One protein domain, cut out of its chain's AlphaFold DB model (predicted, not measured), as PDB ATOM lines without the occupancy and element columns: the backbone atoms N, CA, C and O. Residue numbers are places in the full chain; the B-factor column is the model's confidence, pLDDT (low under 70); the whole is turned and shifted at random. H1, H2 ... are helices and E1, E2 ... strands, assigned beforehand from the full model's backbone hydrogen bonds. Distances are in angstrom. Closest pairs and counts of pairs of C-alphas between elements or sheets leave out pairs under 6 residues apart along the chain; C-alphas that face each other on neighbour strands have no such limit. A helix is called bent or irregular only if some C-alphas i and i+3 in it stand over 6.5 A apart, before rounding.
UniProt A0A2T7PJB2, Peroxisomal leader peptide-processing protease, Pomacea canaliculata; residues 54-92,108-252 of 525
ATOM      1  N   HIS A  54     184.948 189.635 159.768       46.66
ATOM      2  CA  HIS A  54     185.707 188.616 160.525       46.66
ATOM      3  C   HIS A  54     186.069 188.910 162.012       46.66
ATOM      4  O   HIS A  54     186.955 188.241 162.545       46.66
ATOM      5  N   SER A  55     185.460 189.875 162.710       56.09
ATOM      6  CA  SER A  55     185.951 190.345 164.029       56.09
ATOM      7  C   SER A  55     185.094 189.984 165.252       56.09
ATOM      8  O   SER A  55     185.569 190.140 166.377       56.09
ATOM      9  N   PHE A  56     183.878 189.461 165.080       64.25
ATOM     10  CA  PHE A  56     183.003 189.071 166.192       64.25
ATOM     11  C   PHE A  56     182.120 187.869 165.837       64.25
ATOM     12  O   PHE A  56     181.952 187.518 164.671       64.25
ATOM     13  N   VAL A  57     181.585 187.204 166.864       68.81
ATOM     14  CA  VAL A  57     180.680 186.057 166.715       68.81
ATOM     15  C   VAL A  57     179.327 186.430 167.296       68.81
ATOM     16  O   VAL A  57     179.226 186.745 168.481       68.81
ATOM     17  N   SER A  58     178.294 186.357 166.467       73.44
ATOM     18  CA  SER A  58     176.916 186.571 166.899       73.44
ATOM     19  C   SER A  58     176.333 185.282 167.471       73.44
ATOM     20  O   SER A  58     176.450 184.210 166.874       73.44
ATOM     21  N   PHE A  59     175.669 185.392 168.619       78.19
ATOM     22  CA  PHE A  59     174.931 184.296 169.242       78.19
ATOM     23  C   PHE A  59     173.461 184.680 169.343       78.19
ATOM     24  O   PHE A  59     173.140 185.810 169.704       78.19
ATOM     25  N   SER A  60     172.559 183.736 169.075       83.25
ATOM     26  CA  SER A  60     171.158 183.927 169.445       83.25
ATOM     27  C   SER A  60     170.999 183.749 170.953       83.25
ATOM     28  O   SER A  60     171.671 182.916 171.568       83.25
ATOM     29  N   ALA A  61     170.107 184.525 171.560       84.62
ATOM     30  CA  ALA A  61     169.851 184.490 172.991       84.62
ATOM     31  C   ALA A  61     168.348 184.464 173.279       84.62
ATOM     32  O   ALA A  61     167.556 185.001 172.509       84.62
ATOM     33  N   SER A  62     167.964 183.857 174.399       86.00
ATOM     34  CA  SER A  62     166.615 183.957 174.963       86.00
ATOM     35  C   SER A  62     166.655 184.639 176.324       86.00
ATOM     36  O   SER A  62     167.603 184.451 177.093       86.00
ATOM     37  N   ILE A  63     165.616 185.418 176.630       87.75
ATOM     38  CA  ILE A  63     165.415 185.986 177.964       87.75
ATOM     39  C   ILE A  63     165.027 184.851 178.910       87.75
ATOM     40  O   ILE A  63     164.046 184.142 178.694       87.75
ATOM     41  N   VAL A  64     165.834 184.663 179.950       86.38
ATOM     42  CA  VAL A  64     165.588 183.703 181.033       86.38
ATOM     43  C   VAL A  64     164.824 184.360 182.168       86.38
ATOM     44  O   VAL A  64     164.044 183.688 182.844       86.38
ATOM     45  N   ASP A  65     165.124 185.629 182.437       85.44
ATOM     46  CA  ASP A  65     164.491 186.393 183.501       85.44
ATOM     47  C   ASP A  65     164.702 187.896 183.332       85.44
ATOM     48  O   ASP A  65     165.691 188.323 182.728       85.44
ATOM     49  N   ILE A  66     163.806 188.668 183.938       90.88
ATOM     50  CA  ILE A  66     163.933 190.106 184.148       90.88
ATOM     51  C   ILE A  66     163.663 190.340 185.628       90.88
ATOM     52  O   ILE A  66     162.574 190.063 186.124       90.88
ATOM     53  N   PHE A  67     164.661 190.834 186.343       90.81
ATOM     54  CA  PHE A  67     164.599 190.954 187.794       90.81
ATOM     55  C   PHE A  67     165.174 192.289 188.240       90.81
ATOM     56  O   PHE A  67     165.972 192.920 187.549       90.81
ATOM     57  N   LYS A  68     164.745 192.729 189.417       94.06
ATOM     58  CA  LYS A  68     165.053 194.053 189.946       94.06
ATOM     59  C   LYS A  68     166.062 193.962 191.080       94.06
ATOM     60  O   LYS A  68     165.870 193.179 192.007       94.06
ATOM     61  N   CYS A  69     167.080 194.819 191.067       94.75
ATOM     62  CA  CYS A  69     167.961 195.003 192.216       94.75
ATOM     63  C   CYS A  69     167.414 196.106 193.134       94.75
ATOM     64  O   CYS A  69     167.751 197.284 192.996       94.75
ATOM     65  N   SER A  70     166.569 195.732 194.100       94.62
ATOM     66  CA  SER A  70     165.931 196.695 195.013       94.62
ATOM     67  C   SER A  70     166.937 197.499 195.842       94.62
ATOM     68  O   SER A  70     166.731 198.686 196.070       94.62
ATOM     69  N   ALA A  71     168.054 196.888 196.259       94.19
ATOM     70  CA  ALA A  71     169.092 197.586 197.020       94.19
ATOM     71  C   ALA A  71     169.727 198.731 196.214       94.19
ATOM     72  O   ALA A  71     169.979 199.804 196.764       94.19
ATOM     73  N   PHE A  72     169.977 198.509 194.922       96.31
ATOM     74  CA  PHE A  72     170.497 199.532 194.019       96.31
ATOM     75  C   PHE A  72     169.451 200.609 193.732       96.31
ATOM     76  O   PHE A  72     169.766 201.792 193.816       96.31
ATOM     77  N   GLN A  73     168.195 200.217 193.497       95.19
ATOM     78  CA  GLN A  73     167.102 201.166 193.292       95.19
ATOM     79  C   GLN A  73     166.961 202.143 194.468       95.19
ATOM     80  O   GLN A  73     166.953 203.352 194.262       95.19
ATOM     81  N   SER A  74     166.920 201.638 195.707       94.56
ATOM     82  CA  SER A  74     166.809 202.495 196.892       94.56
ATOM     83  C   SER A  74     168.008 203.434 197.053       94.56
ATOM     84  O   SER A  74     167.869 204.539 197.576       94.56
ATOM     85  N   ALA A  75     169.203 203.012 196.624       95.00
ATOM     86  CA  ALA A  75     170.377 203.880 196.619       95.00
ATOM     87  C   ALA A  75     170.257 204.983 195.559       95.00
ATOM     88  O   ALA A  75     170.571 206.135 195.862       95.00
ATOM     89  N   LEU A  76     169.770 204.637 194.364       93.69
ATOM     90  CA  LEU A  76     169.564 205.557 193.252       93.69
ATOM     91  C   LEU A  76     168.510 206.616 193.592       93.69
ATOM     92  O   LEU A  76     168.826 207.797 193.566       93.69
ATOM     93  N   GLU A  77     167.317 206.216 194.033       91.88
ATOM     94  CA  GLU A  77     166.220 207.133 194.391       91.88
ATOM     95  C   GLU A  77     166.613 208.118 195.504       91.88
ATOM     96  O   GLU A  77     166.224 209.285 195.491       91.88
ATOM     97  N   ARG A  78     167.423 207.665 196.470       91.69
ATOM     98  CA  ARG A  78     167.892 208.507 197.581       91.69
ATOM     99  C   ARG A  78     168.973 209.504 197.157       91.69
ATOM    100  O   ARG A  78     169.072 210.583 197.740       91.69
ATOM    101  N   LEU A  79     169.849 209.113 196.235       92.00
ATOM    102  CA  LEU A  79     171.042 209.888 195.887       92.00
ATOM    103  C   LEU A  79     170.837 210.761 194.646       92.00
ATOM    104  O   LEU A  79     171.363 211.872 194.567       92.00
ATOM    105  N   MET A  80     170.088 210.237 193.684       92.19
ATOM    106  CA  MET A  80     169.907 210.773 192.344       92.19
ATOM    107  C   MET A  80     168.429 210.701 191.935       92.19
ATOM    108  O   MET A  80     168.077 209.917 191.060       92.19
ATOM    109  N   PRO A  81     167.540 211.471 192.583       87.31
ATOM    110  CA  PRO A  81     166.131 211.486 192.209       87.31
ATOM    111  C   PRO A  81     165.927 212.164 190.847       87.31
ATOM    112  O   PRO A  81     166.543 213.197 190.562       87.31
ATOM    113  N   ASP A  82     164.986 211.640 190.063       80.81
ATOM    114  CA  ASP A  82     164.641 212.043 188.689       80.81
ATOM    115  C   ASP A  82     164.367 213.543 188.550       80.81
ATOM    116  O   ASP A  82     164.616 214.145 187.512       80.81
ATOM    117  N   SER A  83     163.878 214.174 189.621       79.62
ATOM    118  CA  SER A  83     163.560 215.603 189.655       79.62
ATOM    119  C   SER A  83     164.772 216.519 189.466       79.62
ATOM    120  O   SER A  83     164.599 217.707 189.211       79.62
ATOM    121  N   SER A  84     165.992 216.002 189.634       83.06
ATOM    122  CA  SER A  84     167.229 216.792 189.539       83.06
ATOM    123  C   SER A  84     168.358 216.103 188.771       83.06
ATOM    124  O   SER A  84     169.434 216.691 188.629       83.06
ATOM    125  N   TRP A  85     168.121 214.885 188.275       88.75
ATOM    126  CA  TRP A  85     169.121 214.053 187.618       88.75
ATOM    127  C   TRP A  85     168.615 213.491 186.296       88.75
ATOM    128  O   TRP A  85     167.518 212.950 186.216       88.75
ATOM    129  N   GLU A  86     169.470 213.549 185.276       87.50
ATOM    130  CA  GLU A  86     169.253 212.874 183.998       87.50
ATOM    131  C   GLU A  86     170.369 211.844 183.788       87.50
ATOM    132  O   GLU A  86     171.553 212.190 183.711       87.50
ATOM    133  N   LEU A  87     169.993 210.565 183.735       84.38
ATOM    134  CA  LEU A  87     170.923 209.427 183.661       84.38
ATOM    135  C   LEU A  87     170.856 208.674 182.323       84.38
ATOM    136  O   LEU A  87     171.562 207.690 182.130       84.38
ATOM    137  N   VAL A  88     170.001 209.132 181.410       69.75
ATOM    138  CA  VAL A  88     169.801 208.561 180.073       69.75
ATOM    139  C   VAL A  88     170.085 209.658 179.050       69.75
ATOM    140  O   VAL A  88     169.714 210.814 179.270       69.75
ATOM    141  N   ASP A  89     170.767 209.329 177.952       59.81
ATOM    142  CA  ASP A  89     171.085 210.307 176.908       59.81
ATOM    143  C   ASP A  89     169.821 210.709 176.131       59.81
ATOM    144  O   ASP A  89     169.350 209.984 175.262       59.81
ATOM    145  N   ARG A  90     169.264 211.877 176.472       52.56
ATOM    146  CA  ARG A  90     168.083 212.478 175.822       52.56
ATOM    147  C   ARG A  90     168.442 213.522 174.759       52.56
ATOM    148  O   ARG A  90     167.563 214.019 174.056       52.56
ATOM    149  N   LYS A  91     169.710 213.948 174.663       46.59
ATOM    150  CA  LYS A  91     170.087 215.121 173.845       46.59
ATOM    151  C   LYS A  91     170.334 214.779 172.373       46.59
ATOM    152  O   LYS A  91     170.307 215.691 171.552       46.59
ATOM    153  N   GLY A  92     170.494 213.498 172.036       38.97
ATOM    154  CA  GLY A  92     170.526 213.030 170.646       38.97
ATOM    155  C   GLY A  92     169.192 213.188 169.904       38.97
ATOM    156  O   GLY A  92     169.193 213.428 168.700       38.97
ATOM    157  N   GLN A 108     159.533 209.292 184.232       54.53
ATOM    158  CA  GLN A 108     159.540 208.517 185.483       54.53
ATOM    159  C   GLN A 108     159.720 207.016 185.220       54.53
ATOM    160  O   GLN A 108     160.419 206.320 185.965       54.53
ATOM    161  N   ASP A 109     159.152 206.522 184.119       62.75
ATOM    162  CA  ASP A 109     159.219 205.107 183.768       62.75
ATOM    163  C   ASP A 109     160.664 204.678 183.469       62.75
ATOM    164  O   ASP A 109     161.143 203.694 184.033       62.75
ATOM    165  N   MET A 110     161.418 205.460 182.689       70.38
ATOM    166  CA  MET A 110     162.788 205.109 182.282       70.38
ATOM    167  C   MET A 110     163.804 205.095 183.428       70.38
ATOM    168  O   MET A 110     164.674 204.224 183.466       70.38
ATOM    169  N   HIS A 111     163.711 206.022 184.384       78.50
ATOM    170  CA  HIS A 111     164.629 206.024 185.526       78.50
ATOM    171  C   HIS A 111     164.386 204.815 186.444       78.50
ATOM    172  O   HIS A 111     165.331 204.200 186.944       78.50
ATOM    173  N   SER A 112     163.122 204.400 186.593       79.00
ATOM    174  CA  SER A 112     162.763 203.203 187.362       79.00
ATOM    175  C   SER A 112     163.365 201.914 186.771       79.00
ATOM    176  O   SER A 112     163.730 200.991 187.516       79.00
ATOM    177  N   LEU A 113     163.545 201.881 185.442       88.12
ATOM    178  CA  LEU A 113     164.100 200.752 184.695       88.12
ATOM    179  C   LEU A 113     165.610 200.565 184.894       88.12
ATOM    180  O   LEU A 113     166.090 199.442 184.750       88.12
ATOM    181  N   LEU A 114     166.353 201.592 185.328       90.62
ATOM    182  CA  LEU A 114     167.804 201.511 185.584       90.62
ATOM    183  C   LEU A 114     168.185 200.451 186.633       90.62
ATOM    184  O   LEU A 114     169.335 200.026 186.722       90.62
ATOM    185  N   SER A 115     167.221 200.024 187.451       93.75
ATOM    186  CA  SER A 115     167.406 198.998 188.484       93.75
ATOM    187  C   SER A 115     167.043 197.573 188.049       93.75
ATOM    188  O   SER A 115     167.166 196.647 188.860       93.75
ATOM    189  N   TYR A 116     166.594 197.381 186.805       93.62
ATOM    190  CA  TYR A 116     166.242 196.076 186.252       93.62
ATOM    191  C   TYR A 116     167.396 195.480 185.448       93.62
ATOM    192  O   TYR A 116     168.100 196.162 184.711       93.62
ATOM    193  N   PHE A 117     167.560 194.167 185.575       92.81
ATOM    194  CA  PHE A 117     168.592 193.391 184.908       92.81
ATOM    195  C   PHE A 117     167.952 192.235 184.153       92.81
ATOM    196  O   PHE A 117     166.993 191.616 184.619       92.81
ATOM    197  N   VAL A 118     168.507 191.932 182.982       91.00
ATOM    198  CA  VAL A 118     168.015 190.869 182.103       91.00
ATOM    199  C   VAL A 118     169.010 189.719 182.109       91.00
ATOM    200  O   VAL A 118     170.183 189.888 181.774       91.00
ATOM    201  N   LEU A 119     168.545 188.525 182.473       86.88
ATOM    202  CA  LEU A 119     169.338 187.306 182.366       86.88
ATOM    203  C   LEU A 119     169.109 186.671 180.997       86.88
ATOM    204  O   LEU A 119     167.991 186.280 180.666       86.88
ATOM    205  N   LEU A 120     170.181 186.514 180.224       85.25
ATOM    206  CA  LEU A 120     170.130 185.953 178.877       85.25
ATOM    207  C   LEU A 120     170.781 184.568 178.824       85.25
ATOM    208  O   LEU A 120     171.863 184.344 179.372       85.25
ATOM    209  N   LYS A 121     170.144 183.636 178.111       82.56
ATOM    210  CA  LYS A 121     170.712 182.330 177.766       82.56
ATOM    211  C   LYS A 121     171.144 182.339 176.313       82.56
ATOM    212  O   LYS A 121     170.303 182.381 175.420       82.56
ATOM    213  N   LEU A 122     172.450 182.241 176.086       81.88
ATOM    214  CA  LEU A 122     173.013 182.095 174.748       81.88
ATOM    215  C   LEU A 122     172.764 180.681 174.206       81.88
ATOM    216  O   LEU A 122     172.950 179.684 174.911       81.88
ATOM    217  N   HIS A 123     172.371 180.592 172.941       82.06
ATOM    218  CA  HIS A 123     172.205 179.353 172.190       82.06
ATOM    219  C   HIS A 123     173.404 179.124 171.276       82.06
ATOM    220  O   HIS A 123     174.034 180.070 170.809       82.06
ATOM    221  N   ASN A 124     173.725 177.852 171.019       78.94
ATOM    222  CA  ASN A 124     174.872 177.448 170.194       78.94
ATOM    223  C   ASN A 124     176.215 178.035 170.673       78.94
ATOM    224  O   ASN A 124     177.190 178.094 169.929       78.94
ATOM    225  N   TRP A 125     176.263 178.441 171.942       70.81
ATOM    226  CA  TRP A 125     177.459 178.898 172.619       70.81
ATOM    227  C   TRP A 125     178.141 177.713 173.295       70.81
ATOM    228  O   TRP A 125     177.529 177.006 174.099       70.81
ATOM    229  N   THR A 126     179.416 177.486 172.984       66.88
ATOM    230  CA  THR A 126     180.247 176.535 173.727       66.88
ATOM    231  C   THR A 126     180.653 177.173 175.054       66.88
ATOM    232  O   THR A 126     181.375 178.175 175.024       66.88
ATOM    233  N   PRO A 127     180.235 176.622 176.212       59.53
ATOM    234  CA  PRO A 127     180.501 177.246 177.497       59.53
ATOM    235  C   PRO A 127     182.001 177.413 177.733       59.53
ATOM    236  O   PRO A 127     182.733 176.438 177.914       59.53
ATOM    237  N   TYR A 128     182.466 178.659 177.762       58.72
ATOM    238  CA  TYR A 128     183.792 178.975 178.274       58.72
ATOM    239  C   TYR A 128     183.715 179.054 179.797       58.72
ATOM    240  O   TYR A 128     182.859 179.746 180.355       58.72
ATOM    241  N   LYS A 129     184.626 178.364 180.494       56.97
ATOM    242  CA  LYS A 129     184.802 178.576 181.934       56.97
ATOM    243  C   LYS A 129     185.384 179.968 182.135       56.97
ATOM    244  O   LYS A 129     186.586 180.160 181.960       56.97
ATOM    245  N   SER A 130     184.527 180.918 182.505       61.31
ATOM    246  CA  SER A 130     184.971 182.242 182.930       61.31
ATOM    247  C   SER A 130     186.015 182.084 184.033       61.31
ATOM    248  O   SER A 130     185.754 181.469 185.067       61.31
ATOM    249  N   LYS A 131     187.214 182.613 183.799       63.56
ATOM    250  CA  LYS A 131     188.259 182.713 184.824       63.56
ATOM    251  C   LYS A 131     188.103 183.983 185.660       63.56
ATOM    252  O   LYS A 131     188.878 184.174 186.590       63.56
ATOM    253  N   GLU A 132     187.126 184.825 185.315       68.56
ATOM    254  CA  GLU A 132     186.886 186.081 186.004       68.56
ATOM    255  C   GLU A 132     186.434 185.830 187.428       68.56
ATOM    256  O   GLU A 132     185.599 184.967 187.716       68.56
ATOM    257  N   VAL A 133     187.013 186.624 188.308       77.94
ATOM    258  CA  VAL A 133     186.772 186.550 189.727       77.94
ATOM    259  C   VAL A 133     185.849 187.689 190.125       77.94
ATOM    260  O   VAL A 133     186.158 188.847 189.859       77.94
ATOM    261  N   VAL A 134     184.739 187.359 190.784       82.50
ATOM    262  CA  VAL A 134     183.839 188.356 191.368       82.50
ATOM    263  C   VAL A 134     184.442 188.892 192.663       82.50
ATOM    264  O   VAL A 134     184.856 188.113 193.524       82.50
ATOM    265  N   ARG A 135     184.455 190.216 192.809       86.94
ATOM    266  CA  ARG A 135     184.782 190.909 194.054       86.94
ATOM    267  C   ARG A 135     183.544 191.675 194.529       86.94
ATOM    268  O   ARG A 135     183.092 192.555 193.801       86.94
ATOM    269  N   PRO A 136     183.011 191.363 195.723       88.25
ATOM    270  CA  PRO A 136     181.908 192.124 196.299       88.25
ATOM    271  C   PRO A 136     182.279 193.596 196.516       88.25
ATOM    272  O   PRO A 136     183.395 193.895 196.960       88.25
ATOM    273  N   ALA A 137     181.341 194.504 196.241       91.12
ATOM    274  CA  ALA A 137     181.587 195.947 196.329       91.12
ATOM    275  C   ALA A 137     181.837 196.456 197.764       91.12
ATOM    276  O   ALA A 137     182.445 197.511 197.952       91.12
ATOM    277  N   GLU A 138     181.445 195.699 198.794       88.31
ATOM    278  CA  GLU A 138     181.752 196.018 200.200       88.31
ATOM    279  C   GLU A 138     183.266 196.093 200.483       88.31
ATOM    280  O   GLU A 138     183.690 196.824 201.376       88.31
ATOM    281  N   TYR A 139     184.088 195.386 199.697       87.19
ATOM    282  CA  TYR A 139     185.550 195.397 199.829       87.19
ATOM    283  C   TYR A 139     186.225 196.457 198.965       87.19
ATOM    284  O   TYR A 139     187.451 196.575 199.005       87.19
ATOM    285  N   CYS A 140     185.469 197.169 198.135       89.00
ATOM    286  CA  CYS A 140     186.001 198.219 197.283       89.00
ATOM    287  C   CYS A 140     186.289 199.485 198.078       89.00
ATOM    288  O   CYS A 140     185.693 199.750 199.122       89.00
ATOM    289  N   GLN A 141     187.208 200.288 197.555       88.75
ATOM    290  CA  GLN A 141     187.610 201.531 198.195       88.75
ATOM    291  C   GLN A 141     187.666 202.677 197.197       88.75
ATOM    292  O   GLN A 141     188.024 202.510 196.031       88.75
ATOM    293  N   ILE A 142     187.347 203.873 197.682       91.56
ATOM    294  CA  ILE A 142     187.467 205.102 196.902       91.56
ATOM    295  C   ILE A 142     188.938 205.315 196.516       91.56
ATOM    296  O   ILE A 142     189.836 205.233 197.354       91.56
ATOM    297  N   GLY A 143     189.180 205.607 195.238       90.88
ATOM    298  CA  GLY A 143     190.507 205.767 194.646       90.88
ATOM    299  C   GLY A 143     191.094 204.498 194.022       90.88
ATOM    300  O   GLY A 143     192.122 204.595 193.346       90.88
ATOM    301  N   GLU A 144     190.471 203.326 194.197       91.06
ATOM    302  CA  GLU A 144     190.893 202.108 193.496       91.06
ATOM    303  C   GLU A 144     190.747 202.262 191.987       91.06
ATOM    304  O   GLU A 144     189.772 202.834 191.512       91.06
ATOM    305  N   GLN A 145     191.704 201.722 191.228       93.12
ATOM    306  CA  GLN A 145     191.641 201.742 189.771       93.12
ATOM    307  C   GLN A 145     190.503 200.869 189.262       93.12
ATOM    308  O   GLN A 145     190.333 199.731 189.712       93.12
ATOM    309  N   VAL A 146     189.791 201.387 188.265       95.19
ATOM    310  CA  VAL A 146     188.773 200.632 187.543       95.19
ATOM    311  C   VAL A 146     189.014 200.658 186.048       95.19
ATOM    312  O   VAL A 146     189.627 201.578 185.499       95.19
ATOM    313  N   GLU A 147     188.493 199.629 185.405       94.81
ATOM    314  CA  GLU A 147     188.479 199.473 183.966       94.81
ATOM    315  C   GLU A 147     187.099 198.995 183.532       94.81
ATOM    316  O   GLU A 147     186.518 198.095 184.141       94.81
ATOM    317  N   ILE A 148     186.583 199.611 182.480       94.06
ATOM    318  CA  ILE A 148     185.333 199.243 181.836       94.06
ATOM    319  C   ILE A 148     185.675 198.885 180.395       94.06
ATOM    320  O   ILE A 148     186.337 199.657 179.704       94.06
ATOM    321  N   CYS A 149     185.238 197.706 179.969       89.94
ATOM    322  CA  CYS A 149     185.281 197.281 178.576       89.94
ATOM    323  C   CYS A 149     183.846 197.324 178.063       89.94
ATOM    324  O   CYS A 149     182.987 196.703 178.685       89.94
ATOM    325  N   SER A 150     183.590 198.099 177.014       89.75
ATOM    326  CA  SER A 150     182.257 198.278 176.442       89.75
ATOM    327  C   SER A 150     182.295 198.372 174.917       89.75
ATOM    328  O   SER A 150     183.364 198.468 174.311       89.75
ATOM    329  N   THR A 151     181.120 198.407 174.289       85.31
ATOM    330  CA  THR A 151     180.968 198.629 172.845       85.31
ATOM    331  C   THR A 151     180.035 199.818 172.587       85.31
ATOM    332  O   THR A 151     178.887 199.631 172.178       85.31
ATOM    333  N   PRO A 152     180.498 201.060 172.850       85.31
ATOM    334  CA  PRO A 152     179.685 202.255 172.640       85.31
ATOM    335  C   PRO A 152     179.264 202.355 171.171       85.31
ATOM    336  O   PRO A 152     180.015 201.971 170.281       85.31
ATOM    337  N   PHE A 153     178.060 202.855 170.894       79.12
ATOM    338  CA  PHE A 153     177.512 202.919 169.526       79.12
ATOM    339  C   PHE A 153     177.530 201.578 168.762       79.12
ATOM    340  O   PHE A 153     177.600 201.552 167.528       79.12
ATOM    341  N   GLY A 154     177.470 200.451 169.478       71.06
ATOM    342  CA  GLY A 154     177.571 199.125 168.878       71.06
ATOM    343  C   GLY A 154     176.462 198.785 167.885       71.06
ATOM    344  O   GLY A 154     176.721 198.027 166.961       71.06
ATOM    345  N   GLY A 155     175.276 199.391 168.005       71.00
ATOM    346  CA  GLY A 155     174.210 199.261 167.000       71.00
ATOM    347  C   GLY A 155     174.455 200.053 165.707       71.00
ATOM    348  O   GLY A 155     173.770 199.832 164.717       71.00
ATOM    349  N   PHE A 156     175.421 200.982 165.691       74.50
ATOM    350  CA  PHE A 156     175.769 201.765 164.501       74.50
ATOM    351  C   PHE A 156     176.984 201.191 163.765       74.50
ATOM    352  O   PHE A 156     176.943 200.986 162.553       74.50
ATOM    353  N   LYS A 157     178.096 200.964 164.482       76.25
ATOM    354  CA  LYS A 157     179.333 200.433 163.888       76.25
ATOM    355  C   LYS A 157     180.123 199.587 164.893       76.25
ATOM    356  O   LYS A 157     181.162 200.042 165.382       76.25
ATOM    357  N   PRO A 158     179.680 198.353 165.179       73.94
ATOM    358  CA  PRO A 158     180.280 197.526 166.224       73.94
ATOM    359  C   PRO A 158     181.772 197.292 165.987       73.94
ATOM    360  O   PRO A 158     182.566 197.402 166.908       73.94
ATOM    361  N   GLU A 159     182.200 197.097 164.742       75.69
ATOM    362  CA  GLU A 159     183.613 196.894 164.389       75.69
ATOM    363  C   GLU A 159     184.554 198.024 164.815       75.69
ATOM    364  O   GLU A 159     185.732 197.777 165.062       75.69
ATOM    365  N   ALA A 160     184.061 199.265 164.862       80.19
ATOM    366  CA  ALA A 160     184.881 200.419 165.221       80.19
ATOM    367  C   ALA A 160     184.984 200.619 166.737       80.19
ATOM    368  O   ALA A 160     185.939 201.242 167.198       80.19
ATOM    369  N   PHE A 161     184.007 200.114 167.494       83.00
ATOM    370  CA  PHE A 161     183.848 200.419 168.913       83.00
ATOM    371  C   PHE A 161     183.884 199.191 169.826       83.00
ATOM    372  O   PHE A 161     183.914 199.353 171.044       83.00
ATOM    373  N   LEU A 162     183.912 197.977 169.271       82.06
ATOM    374  CA  LEU A 162     183.995 196.731 170.027       82.06
ATOM    375  C   LEU A 162     185.227 196.719 170.935       82.06
ATOM    376  O   LEU A 162     186.340 196.998 170.486       82.06
ATOM    377  N   ASN A 163     185.029 196.321 172.193       82.31
ATOM    378  CA  ASN A 163     186.071 196.284 173.224       82.31
ATOM    379  C   ASN A 163     186.759 197.647 173.438       82.31
ATOM    380  O   ASN A 163     187.984 197.729 173.573       82.31
ATOM    381  N   SER A 164     185.980 198.725 173.458       87.69
ATOM    382  CA  SER A 164     186.453 200.040 173.883       87.69
ATOM    383  C   SER A 164     186.752 200.025 175.380       87.69
ATOM    384  O   SER A 164     185.911 199.651 176.194       87.69
ATOM    385  N   TYR A 165     187.960 200.454 175.749       89.56
ATOM    386  CA  TYR A 165     188.415 200.471 177.137       89.56
ATOM    387  C   TYR A 165     188.382 201.878 177.727       89.56
ATOM    388  O   TYR A 165     189.081 202.777 177.252       89.56
ATOM    389  N   SER A 166     187.678 202.021 178.844       92.94
ATOM    390  CA  SER A 166     187.690 203.216 179.682       92.94
ATOM    391  C   SER A 166     188.347 202.908 181.020       92.94
ATOM    392  O   SER A 166     188.029 201.917 181.672       92.94
ATOM    393  N   HIS A 167     189.269 203.771 181.441       93.44
ATOM    394  CA  HIS A 167     189.959 203.655 182.724       93.44
ATOM    395  C   HIS A 167     189.598 204.827 183.624       93.44
ATOM    396  O   HIS A 167     189.409 205.948 183.151       93.44
ATOM    397  N   GLY A 168     189.586 204.567 184.924       94.94
ATOM    398  CA  GLY A 168     189.352 205.581 185.938       94.94
ATOM    399  C   GLY A 168     189.659 205.047 187.325       94.94
ATOM    400  O   GLY A 168     190.499 204.156 187.505       94.94
ATOM    401  N   ILE A 169     188.958 205.591 188.304       95.25
ATOM    402  CA  ILE A 169     188.948 205.149 189.686       95.25
ATOM    403  C   ILE A 169     187.519 205.047 190.216       95.25
ATOM    404  O   ILE A 169     186.603 205.681 189.697       95.25
ATOM    405  N   ILE A 170     187.340 204.304 191.306       95.88
ATOM    406  CA  ILE A 170     186.142 204.426 192.137       95.88
ATOM    407  C   ILE A 170     186.136 205.825 192.752       95.88
ATOM    408  O   ILE A 170     186.970 206.148 193.598       95.88
ATOM    409  N   SER A 171     185.187 206.651 192.334       95.38
ATOM    410  CA  SER A 171     185.033 208.026 192.793       95.38
ATOM    411  C   SER A 171     184.241 208.142 194.081       95.38
ATOM    412  O   SER A 171     184.555 208.997 194.905       95.38
ATOM    413  N   ASN A 172     183.222 207.303 194.263       94.81
ATOM    414  CA  ASN A 172     182.471 207.194 195.509       94.81
ATOM    415  C   ASN A 172     181.710 205.861 195.552       94.81
ATOM    416  O   ASN A 172     181.535 205.199 194.528       94.81
ATOM    417  N   LEU A 173     181.245 205.487 196.737       94.81
ATOM    418  CA  LEU A 173     180.453 204.286 196.983       94.81
ATOM    419  C   LEU A 173     179.226 204.675 197.805       94.81
ATOM    420  O   LEU A 173     179.327 205.478 198.735       94.81
ATOM    421  N   ALA A 174     178.060 204.135 197.456       94.94
ATOM    422  CA  ALA A 174     176.810 204.482 198.114       94.94
ATOM    423  C   ALA A 174     175.849 203.295 198.210       94.94
ATOM    424  O   ALA A 174     175.934 202.314 197.472       94.94
ATOM    425  N   GLY A 175     174.883 203.431 199.119       94.12
ATOM    426  CA  GLY A 175     173.885 202.402 199.376       94.12
ATOM    427  C   GLY A 175     174.403 201.293 200.287       94.12
ATOM    428  O   GLY A 175     175.550 201.296 200.734       94.12
ATOM    429  N   ARG A 176     173.513 200.356 200.614       90.56
ATOM    430  CA  ARG A 176     173.840 199.230 201.491       90.56
ATOM    431  C   ARG A 176     174.912 198.363 200.835       90.56
ATOM    432  O   ARG A 176     174.765 197.997 199.671       90.56
ATOM    433  N   ASP A 177     175.962 198.053 201.593       89.38
ATOM    434  CA  ASP A 177     177.110 197.252 201.152       89.38
ATOM    435  C   ASP A 177     177.719 197.756 199.824       89.38
ATOM    436  O   ASP A 177     178.172 196.965 199.000       89.38
ATOM    437  N   ASN A 178     177.690 199.079 199.604       94.56
ATOM    438  CA  ASN A 178     178.211 199.747 198.408       94.56
ATOM    439  C   ASN A 178     177.574 199.276 197.085       94.56
ATOM    440  O   ASN A 178     178.258 199.166 196.067       94.56
ATOM    441  N   CYS A 179     176.264 198.999 197.081       96.06
ATOM    442  CA  CYS A 179     175.551 198.535 195.888       96.06
ATOM    443  C   CYS A 179     175.629 199.495 194.684       96.06
ATOM    444  O   CYS A 179     175.523 199.035 193.549       96.06
ATOM    445  N   LEU A 180     175.814 200.800 194.916       97.62
ATOM    446  CA  LEU A 180     175.991 201.823 193.888       97.62
ATOM    447  C   LEU A 180     177.449 202.288 193.874       97.62
ATOM    448  O   LEU A 180     177.968 202.795 194.871       97.62
ATOM    449  N   ILE A 181     178.092 202.145 192.717       97.81
ATOM    450  CA  ILE A 181     179.488 202.520 192.485       97.81
ATOM    451  C   ILE A 181     179.515 203.718 191.538       97.81
ATOM    452  O   ILE A 181     178.988 203.644 190.427       97.81
ATOM    453  N   LEU A 182     180.149 204.809 191.971       96.44
ATOM    454  CA  LEU A 182     180.459 205.954 191.116       96.44
ATOM    455  C   LEU A 182     181.905 205.863 190.654       96.44
ATOM    456  O   LEU A 182     182.801 205.626 191.463       96.44
ATOM    457  N   SER A 183     182.136 206.091 189.367       96.06
ATOM    458  CA  SER A 183     183.462 206.049 188.752       96.06
ATOM    459  C   SER A 183     183.682 207.252 187.843       96.06
ATOM    460  O   SER A 183     182.758 207.667 187.151       96.06
ATOM    461  N   ASP A 184     184.903 207.786 187.798       94.69
ATOM    462  CA  ASP A 184     185.307 208.802 186.813       94.69
ATOM    463  C   ASP A 184     185.786 208.193 185.479       94.69
ATOM    464  O   ASP A 184     186.234 208.919 184.583       94.69
ATOM    465  N   ALA A 185     185.701 206.864 185.332       93.19
ATOM    466  CA  ALA A 185     185.954 206.190 184.068       93.19
ATOM    467  C   ALA A 185     184.920 206.660 183.044       93.19
ATOM    468  O   ALA A 185     183.727 206.375 183.151       93.19
ATOM    469  N   ARG A 186     185.394 207.408 182.047       84.06
ATOM    470  CA  ARG A 186     184.532 208.033 181.044       84.06
ATOM    471  C   ARG A 186     183.998 206.982 180.086       84.06
ATOM    472  O   ARG A 186     184.664 206.626 179.113       84.06
ATOM    473  N   CYS A 187     182.810 206.482 180.372       81.31
ATOM    474  CA  CYS A 187     182.017 205.742 179.407       81.31
ATOM    475  C   CYS A 187     181.277 206.716 178.492       81.31
ATOM    476  O   CYS A 187     181.022 207.868 178.842       81.31
ATOM    477  N   ILE A 188     180.983 206.243 177.293       80.50
ATOM    478  CA  ILE A 188     180.231 206.966 176.271       80.50
ATOM    479  C   ILE A 188     178.895 206.222 176.099       80.50
ATOM    480  O   ILE A 188     178.873 205.014 176.370       80.50
ATOM    481  N   PRO A 189     177.807 206.896 175.679       81.62
ATOM    482  CA  PRO A 189     176.523 206.250 175.419       81.62
ATOM    483  C   PRO A 189     176.630 204.972 174.578       81.62
ATOM    484  O   PRO A 189     177.427 204.878 173.639       81.62
ATOM    485  N   GLY A 190     175.832 203.968 174.947       80.19
ATOM    486  CA  GLY A 190     175.937 202.601 174.434       80.19
ATOM    487  C   GLY A 190     176.935 201.735 175.209       80.19
ATOM    488  O   GLY A 190     177.242 200.624 174.788       80.19
ATOM    489  N   GLY A 191     177.479 202.246 176.318       84.88
ATOM    490  CA  GLY A 191     178.324 201.497 177.247       84.88
ATOM    491  C   GLY A 191     177.554 200.808 178.380       84.88
ATOM    492  O   GLY A 191     178.169 200.181 179.236       84.88
ATOM    493  N   GLU A 192     176.233 200.950 178.427       89.31
ATOM    494  CA  GLU A 192     175.350 200.325 179.410       89.31
ATOM    495  C   GLU A 192     175.398 198.791 179.300       89.31
ATOM    496  O   GLU A 192     175.522 198.221 178.219       89.31
ATOM    497  N   GLY A 193     175.349 198.095 180.437       90.38
ATOM    498  CA  GLY A 193     175.522 196.640 180.509       90.38
ATOM    499  C   GLY A 193     176.982 196.167 180.493       90.38
ATOM    500  O   GLY A 193     177.246 194.984 180.723       90.38
ATOM    501  N   ALA A 194     177.943 197.071 180.281       91.38
ATOM    502  CA  ALA A 194     179.363 196.749 180.307       91.38
ATOM    503  C   ALA A 194     179.843 196.316 181.705       91.38
ATOM    504  O   ALA A 194     179.414 196.879 182.716       91.38
ATOM    505  N   PRO A 195     180.776 195.354 181.802       93.00
ATOM    506  CA  PRO A 195     181.396 195.005 183.070       93.00
ATOM    507  C   PRO A 195     182.342 196.104 183.570       93.00
ATOM    508  O   PRO A 195     183.221 196.571 182.845       93.00
ATOM    509  N   LEU A 196     182.219 196.439 184.854       95.50
ATOM    510  CA  LEU A 196     183.190 197.228 185.605       95.50
ATOM    511  C   LEU A 196     184.114 196.292 186.386       95.50
ATOM    512  O   LEU A 196     183.675 195.517 187.247       95.50
ATOM    513  N   TYR A 197     185.413 196.409 186.122       93.69
ATOM    514  CA  TYR A 197     186.467 195.687 186.822       93.69
ATOM    515  C   TYR A 197     187.219 196.611 187.773       93.69
ATOM    516  O   TYR A 197     187.630 197.699 187.380       93.69
ATOM    517  N   THR A 198     187.483 196.153 188.996       93.00
ATOM    518  CA  THR A 198     188.527 196.747 189.843       93.00
ATOM    519  C   THR A 198     189.869 196.087 189.554       93.00
ATOM    520  O   THR A 198     189.937 194.888 189.265       93.00
ATOM    521  N   ILE A 199     190.951 196.866 189.614       87.62
ATOM    522  CA  ILE A 199     192.309 196.385 189.348       87.62
ATOM    523  C   ILE A 199     193.109 196.368 190.650       87.62
ATOM    524  O   ILE A 199     193.381 197.413 191.236       87.62
ATOM    525  N   ILE A 200     193.563 195.181 191.062       83.19
ATOM    526  CA  ILE A 200     194.438 195.009 192.231       83.19
ATOM    527  C   ILE A 200     195.641 194.164 191.827       83.19
ATOM    528  O   ILE A 200     195.480 193.065 191.297       83.19
ATOM    529  N   HIS A 201     196.854 194.665 192.080       81.75
ATOM    530  CA  HIS A 201     198.108 193.997 191.698       81.75
ATOM    531  C   HIS A 201     198.104 193.528 190.227       81.75
ATOM    532  O   HIS A 201     198.471 192.391 189.924       81.75
ATOM    533  N   SER A 202     197.627 194.393 189.320       79.81
ATOM    534  CA  SER A 202     197.498 194.125 187.876       79.81
ATOM    535  C   SER A 202     196.546 192.978 187.497       79.81
ATOM    536  O   SER A 202     196.577 192.512 186.360       79.81
ATOM    537  N   LYS A 203     195.684 192.527 188.416       82.25
ATOM    538  CA  LYS A 203     194.604 191.570 188.141       82.25
ATOM    539  C   LYS A 203     193.256 192.276 188.146       82.25
ATOM    540  O   LYS A 203     193.025 193.136 188.993       82.25
ATOM    541  N   ARG A 204     192.384 191.883 187.217       86.88
ATOM    542  CA  ARG A 204     191.006 192.371 187.108       86.88
ATOM    543  C   ARG A 204     190.085 191.529 187.987       86.88
ATOM    544  O   ARG A 204     190.214 190.306 188.029       86.88
ATOM    545  N   TYR A 205     189.163 192.197 188.668       87.38
ATOM    546  CA  TYR A 205     188.103 191.578 189.451       87.38
ATOM    547  C   TYR A 205     186.772 192.185 189.041       87.38
ATOM    548  O   TYR A 205     186.586 193.401 189.126       87.38
ATOM    549  N   LEU A 206     185.838 191.350 188.600       91.00
ATOM    550  CA  LEU A 206     184.509 191.805 188.229       91.00
ATOM    551  C   LEU A 206     183.796 192.339 189.469       91.00
ATOM    552  O   LEU A 206     183.612 191.606 190.439       91.00
ATOM    553  N   THR A 207     183.410 193.609 189.423       93.25
ATOM    554  CA  THR A 207     182.888 194.331 190.587       93.25
ATOM    555  C   THR A 207     181.497 194.901 190.330       93.25
ATOM    556  O   THR A 207     180.675 194.946 191.240       93.25
ATOM    557  N   GLY A 208     181.185 195.294 189.095       95.44
ATOM    558  CA  GLY A 208     179.875 195.853 188.779       95.44
ATOM    559  C   GLY A 208     179.492 195.737 187.315       95.44
ATOM    560  O   GLY A 208     180.256 195.234 186.493       95.44
ATOM    561  N   ILE A 209     178.292 196.220 187.017       95.81
ATOM    562  CA  ILE A 209     177.771 196.422 185.667       95.81
ATOM    563  C   ILE A 209     177.422 197.899 185.520       95.81
ATOM    564  O   ILE A 209     176.757 198.459 186.394       95.81
ATOM    565  N   VAL A 210     177.870 198.517 184.430       95.75
ATOM    566  CA  VAL A 210     177.539 199.899 184.080       95.75
ATOM    567  C   VAL A 210     176.045 200.009 183.818       95.75
ATOM    568  O   VAL A 210     175.503 199.313 182.965       95.75
ATOM    569  N   VAL A 211     175.391 200.896 184.558       94.38
ATOM    570  CA  VAL A 211     173.956 201.178 184.446       94.38
ATOM    571  C   VAL A 211     173.719 202.470 183.675       94.38
ATOM    572  O   VAL A 211     172.833 202.517 182.833       94.38
ATOM    573  N   ALA A 212     174.528 203.496 183.936       91.94
ATOM    574  CA  ALA A 212     174.470 204.760 183.214       91.94
ATOM    575  C   ALA A 212     175.885 205.208 182.853       91.94
ATOM    576  O   ALA A 212     176.752 205.350 183.725       91.94
ATOM    577  N   SER A 213     176.126 205.419 181.559       88.62
ATOM    578  CA  SER A 213     177.412 205.912 181.059       88.62
ATOM    579  C   SER A 213     177.601 207.414 181.301       88.62
ATOM    580  O   SER A 213     178.730 207.854 181.530       88.62
ATOM    581  N   LEU A 214     176.509 208.188 181.296       84.19
ATOM    582  CA  LEU A 214     176.493 209.633 181.504       84.19
ATOM    583  C   LEU A 214     175.511 210.020 182.606       84.19
ATOM    584  O   LEU A 214     174.425 209.460 182.725       84.19
ATOM    585  N   CYS A 215     175.882 211.035 183.382       88.06
ATOM    586  CA  CYS A 215     175.026 211.602 184.414       88.06
ATOM    587  C   CYS A 215     175.062 213.123 184.342       88.06
ATOM    588  O   CYS A 215     176.141 213.733 184.317       88.06
ATOM    589  N   TRP A 216     173.882 213.722 184.355       87.19
ATOM    590  CA  TRP A 216     173.684 215.160 184.400       87.19
ATOM    591  C   TRP A 216     172.918 215.527 185.663       87.19
ATOM    592  O   TRP A 216     172.010 214.808 186.076       87.19
ATOM    593  N   LYS A 217     173.285 216.653 186.269       86.94
ATOM    594  CA  LYS A 217     172.561 217.244 187.395       86.94
ATOM    595  C   LYS A 217     172.346 218.716 187.091       86.94
ATOM    596  O   LYS A 217     173.325 219.431 186.892       86.94
ATOM    597  N   ASN A 218     171.094 219.166 187.086       82.25
ATOM    598  CA  ASN A 218     170.732 220.552 186.754       82.25
ATOM    599  C   ASN A 218     171.406 221.048 185.454       82.25
ATOM    600  O   ASN A 218     172.089 222.071 185.467       82.25
ATOM    601  N   ASP A 219     171.291 220.277 184.367       76.94
ATOM    602  CA  ASP A 219     171.897 220.558 183.052       76.94
ATOM    603  C   ASP A 219     173.434 220.609 182.991       76.94
ATOM    604  O   ASP A 219     174.002 220.856 181.923       76.94
ATOM    605  N   GLU A 220     174.137 220.296 184.081       78.94
ATOM    606  CA  GLU A 220     175.591 220.153 184.090       78.94
ATOM    607  C   GLU A 220     175.999 218.679 184.039       78.94
ATOM    608  O   GLU A 220     175.552 217.853 184.840       78.94
ATOM    609  N   TRP A 221     176.895 218.345 183.109       83.06
ATOM    610  CA  TRP A 221     177.488 217.016 183.052       83.06
ATOM    611  C   TRP A 221     178.423 216.811 184.243       83.06
ATOM    612  O   TRP A 221     179.368 217.575 184.461       83.06
ATOM    613  N   ILE A 222     178.166 215.751 185.004       84.25
ATOM    614  CA  ILE A 222     178.934 215.422 186.205       84.25
ATOM    615  C   ILE A 222     180.146 214.543 185.870       84.25
ATOM    616  O   ILE A 222     181.128 214.540 186.597       84.25
ATOM    617  N   GLY A 223     180.143 213.821 184.749       84.38
ATOM    618  CA  GLY A 223     181.301 213.008 184.359       84.38
ATOM    619  C   GLY A 223     181.582 211.810 185.260       84.38
ATOM    620  O   GLY A 223     182.694 211.281 185.229       84.38
ATOM    621  N   PHE A 224     180.574 211.363 186.013       91.56
ATOM    622  CA  PHE A 224     180.565 210.038 186.620       91.56
ATOM    623  C   PHE A 224     179.827 209.041 185.733       91.56
ATOM    624  O   PHE A 224     178.826 209.378 185.107       91.56
ATOM    625  N   CYS A 225     180.321 207.811 185.737       93.31
ATOM    626  CA  CYS A 225     179.599 206.621 185.326       93.31
ATOM    627  C   CYS A 225     179.020 205.946 186.578       93.31
ATOM    628  O   CYS A 225     179.693 205.859 187.614       93.31
ATOM    629  N   ILE A 226     177.777 205.468 186.485       95.56
ATOM    630  CA  ILE A 226     177.096 204.739 187.559       95.56
ATOM    631  C   ILE A 226     177.117 203.257 187.229       95.56
ATOM    632  O   ILE A 226     176.722 202.840 186.140       95.56
ATOM    633  N   SER A 227     177.538 202.449 188.194       97.00
ATOM    634  CA  SER A 227     177.477 200.994 188.110       97.00
ATOM    635  C   SER A 227     176.742 200.397 189.305       97.00
ATOM    636  O   SER A 227     176.844 200.897 190.427       97.00
ATOM    637  N   CYS A 228     176.033 199.298 189.065       97.62
ATOM    638  CA  CYS A 228     175.462 198.459 190.112       97.62
ATOM    639  C   CYS A 228     176.443 197.333 190.452       97.62
ATOM    640  O   CYS A 228     177.016 196.705 189.557       97.62
ATOM    641  N   ALA A 229     176.654 197.088 191.742       96.62
ATOM    642  CA  ALA A 229     177.539 196.044 192.238       96.62
ATOM    643  C   ALA A 229     177.073 194.649 191.790       96.62
ATOM    644  O   ALA A 229     175.916 194.268 191.987       96.62
ATOM    645  N   ILE A 230     177.981 193.862 191.205       92.75
ATOM    646  CA  ILE A 230     177.630 192.573 190.596       92.75
ATOM    647  C   ILE A 230     177.119 191.576 191.635       92.75
ATOM    648  O   ILE A 230     176.183 190.838 191.355       92.75
ATOM    649  N   ASP A 231     177.682 191.566 192.845       88.88
ATOM    650  CA  ASP A 231     177.232 190.691 193.926       88.88
ATOM    651  C   ASP A 231     175.771 190.972 194.294       88.88
ATOM    652  O   ASP A 231     174.999 190.035 194.470       88.88
ATOM    653  N   LYS A 232     175.340 192.238 194.258       92.62
ATOM    654  CA  LYS A 232     173.950 192.627 194.547       92.62
ATOM    655  C   LYS A 232     172.988 192.305 193.415       92.62
ATOM    656  O   LYS A 232     171.833 191.963 193.675       92.62
ATOM    657  N   ILE A 233     173.451 192.368 192.169       92.31
ATOM    658  CA  ILE A 233     172.690 191.865 191.019       92.31
ATOM    659  C   ILE A 233     172.484 190.356 191.177       92.31
ATOM    660  O   ILE A 233     171.363 189.870 191.066       92.31
ATOM    661  N   LEU A 234     173.548 189.613 191.491       87.75
ATOM    662  CA  LEU A 234     173.485 188.162 191.646       87.75
ATOM    663  C   LEU A 234     172.617 187.736 192.838       87.75
ATOM    664  O   LEU A 234     171.860 186.780 192.700       87.75
ATOM    665  N   ASP A 235     172.663 188.459 193.959       86.44
ATOM    666  CA  ASP A 235     171.791 188.236 195.124       86.44
ATOM    667  C   ASP A 235     170.304 188.475 194.809       86.44
ATOM    668  O   ASP A 235     169.430 187.961 195.504       86.44
ATOM    669  N   SER A 236     170.005 189.249 193.759       89.81
ATOM    670  CA  SER A 236     168.636 189.543 193.320       89.81
ATOM    671  C   SER A 236     168.065 188.477 192.372       89.81
ATOM    672  O   SER A 236     166.894 188.558 192.000       89.81
ATOM    673  N   LEU A 237     168.864 187.479 191.968       85.38
ATOM    674  CA  LEU A 237     168.395 186.372 191.134       85.38
ATOM    675  C   LEU A 237     167.502 185.406 191.935       85.38
ATOM    676  O   LEU A 237     167.821 185.079 193.080       85.38
ATOM    677  N   PRO A 238     166.435 184.854 191.330       76.81
ATOM    678  CA  PRO A 238     165.614 183.829 191.967       76.81
ATOM    679  C   PRO A 238     166.420 182.603 192.434       76.81
ATOM    680  O   PRO A 238     167.329 182.121 191.751       76.81
ATOM    681  N   THR A 239     166.078 182.083 193.618       68.25
ATOM    682  CA  THR A 239     166.865 181.067 194.354       68.25
ATOM    683  C   THR A 239     167.029 179.750 193.578       68.25
ATOM    684  O   THR A 239     168.069 179.094 193.656       68.25
ATOM    685  N   ASP A 240     166.033 179.368 192.780       67.62
ATOM    686  CA  ASP A 240     166.046 178.193 191.899       67.62
ATOM    687  C   ASP A 240     167.105 178.294 190.784       67.62
ATOM    688  O   ASP A 240     167.609 177.275 190.304       67.62
ATOM    689  N   LYS A 241     167.530 179.518 190.445       60.28
ATOM    690  CA  LYS A 241     168.584 179.818 189.465       60.28
ATOM    691  C   LYS A 241     169.967 180.045 190.108       60.28
ATOM    692  O   LYS A 241     170.962 180.126 189.390       60.28
ATOM    693  N   MET A 242     170.075 180.077 191.447       55.78
ATOM    694  CA  MET A 242     171.315 180.410 192.182       55.78
ATOM    695  C   MET A 242     172.313 179.253 192.376       55.78
ATOM    696  O   MET A 242     173.486 179.493 192.687       55.78
ATOM    697  N   SER A 243     171.892 177.994 192.205       50.47
ATOM    698  CA  SER A 243     172.700 176.813 192.577       50.47
ATOM    699  C   SER A 243     174.037 176.679 191.818       50.47
ATOM    700  O   SER A 243     174.969 176.039 192.315       50.47
ATOM    701  N   CYS A 244     174.181 177.328 190.657       48.41
ATOM    702  CA  CYS A 244     175.411 177.356 189.861       48.41
ATOM    703  C   CYS A 244     176.336 178.560 190.148       48.41
ATOM    704  O   CYS A 244     177.535 178.464 189.890       48.41
ATOM    705  N   ILE A 245     175.824 179.657 190.719       52.94
ATOM    706  CA  ILE A 245     176.546 180.940 190.863       52.94
ATOM    707  C   ILE A 245     177.250 181.043 192.229       52.94
ATOM    708  O   ILE A 245     178.393 181.493 192.327       52.94
ATOM    709  N   HIS A 246     176.631 180.512 193.286       47.38
ATOM    710  CA  HIS A 246     177.088 180.670 194.675       47.38
ATOM    711  C   HIS A 246     178.432 179.978 195.005       47.38
ATOM    712  O   HIS A 246     179.059 180.272 196.027       47.38
ATOM    713  N   ARG A 247     178.899 179.052 194.151       47.41
ATOM    714  CA  ARG A 247     180.156 178.305 194.352       47.41
ATOM    715  C   ARG A 247     181.408 179.113 193.979       47.41
ATOM    716  O   ARG A 247     182.490 178.756 194.429       47.41
ATOM    717  N   TYR A 248     181.278 180.187 193.194       50.03
ATOM    718  CA  TYR A 248     182.421 180.953 192.665       50.03
ATOM    719  C   TYR A 248     182.841 182.140 193.550       50.03
ATOM    720  O   TYR A 248     184.014 182.492 193.593       50.03
ATOM    721  N   ILE A 249     181.897 182.725 194.295       52.69
ATOM    722  CA  ILE A 249     182.107 183.964 195.068       52.69
ATOM    723  C   ILE A 249     182.833 183.691 196.402       52.69
ATOM    724  O   ILE A 249     183.534 184.548 196.929       52.69
ATOM    725  N   ARG A 250     182.747 182.460 196.934       47.69
ATOM    726  CA  ARG A 250     183.219 182.133 198.293       47.69
ATOM    727  C   ARG A 250     184.727 181.896 198.465       47.69
ATOM    728  O   ARG A 250     185.172 181.713 199.592       47.69
ATOM    729  N   GLY A 251     185.509 181.873 197.384       48.78
ATOM    730  CA  GLY A 251     186.917 181.447 197.408       48.78
ATOM    731  C   GLY A 251     187.971 182.539 197.636       48.78
ATOM    732  O   GLY A 251     189.153 182.214 197.631       48.78
ATOM    733  N   LEU A 252     187.593 183.816 197.788       52.53
ATOM    734  CA  LEU A 252     188.539 184.950 197.751       52.53
ATOM    735  C   LEU A 252     188.674 185.775 199.026       52.53
ATOM    736  O   LEU A 252     189.434 186.746 199.047       52.53
TER     737      LEU A 252
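This is residues 54 to 92 and 108 to 252 of the 525 residues of the protein "Peroxisomal leader peptide-processing protease" of Pomacea canaliculata (UniProt A0A2T7PJB2). A closed barrel of six strands, E3 to E8, makes the core, with H1 crossing its outside and H4 standing up from it. A two-stranded ribbon, E1 with E2, is set off from the barrel, H3 lies in the loop between E3 and E4, and H5 and H6 make a tail after H4. The 184 printed residues hold six named helices and eight named strands, in the order E1 H1 H2 E2 E3 H3 E4 E5 E6 E7 E8 H4 H5 H6; both sheets are antiparallel and the class is mixed. The whole is compact, with a radius of gyration of the C-alphas of 16.3 A, and rounded, spanning 47 by 39 by 37 A.

Round the barrel run E3, residues 145 to 150, E4, 164 to 174, E5, 180 to 183, E8, 225 to 229, E7, 203 to 212, and E6, 195 to 200, then E3 again. Pairs within hydrogen-bond range are N 148 and O 166 for E3 and E4, 2.8 A; N 182 and O 172 for E4 and E5, 2.9 A; N 181 and O 227 for E5 and E8, 2.9 A; N 228 and O 209 for E8 and E7, 2.9 A; N 205 and O 198 for E7 and E6, 2.9 A; and N 197 and O 147 for E6 and E3, 2.8 A. E6 E7 E8 form a meander, each strand the antiparallel neighbour of the one before; E5 E6 E7 E8 form a Greek key, where E5 also neighbours E8. H1, residues 70 to 79, is on the barrel, outside it, at a height of 8.7 A; its closest C-alphas to E5 are Phe 72 and Leu 180, 6.0 A. H4, residues 230 to 235, is over E7 and stands up from the sheet; C-alphas Gly 208 and Ile 230 are their closest, 4.4 A. E1, residues 61 to 68, and E2, 116 to 122, are antiparallel at 157 degrees, with N 64 and O 119 at 2.8 A; E2 is apart from E4 to E8. H2, residues 108 to 113, is close to but not clearly touching H1, the closest C-alphas being Gln 73 and Ser 112, 7.6 A. H3, residues 158 to 161, H5, 239 to 244, and H6, 246 to 249, are not on the barrel. Each O i to N i+4 pair is within hydrogen-bond range in H1, H2 and H4; H5 has 0 of 2, with 1 of 3 O i to N i+3 pairs, and H3 and H6 are too short for O i to N i+4 pairs.

E1 begins at C-alpha 61 (169.851, 184.490, 172.991), is 20.0 A long and bends by 54 degrees at residue 64. E4, 26.5 A, bends by 67 degrees at residue 171, and E7, 24.6 A, by 56 degrees at residue 207. E2 is 19.3 A and H1 14.2 A long. H5 is irregular, with C-alphas 241 and 244 7.3 A apart; H6 ends at C-alpha 249 (182.107, 183.964, 195.068).

The C-alphas of Thr 126 and Asn 218 are the two farthest apart, 46.9 A. Residues 93 to 107 are not printed, and C-alphas 92 and 108 are 19.0 A apart across this cut. The links E2 to E3, E5 to E6 and E7 to E8 are long. The mean pLDDT of the printed part is 82.5; residues 54 to 57, 88 to 92, 108 to 109, 126 to 132 and 239 to 252 are under 70.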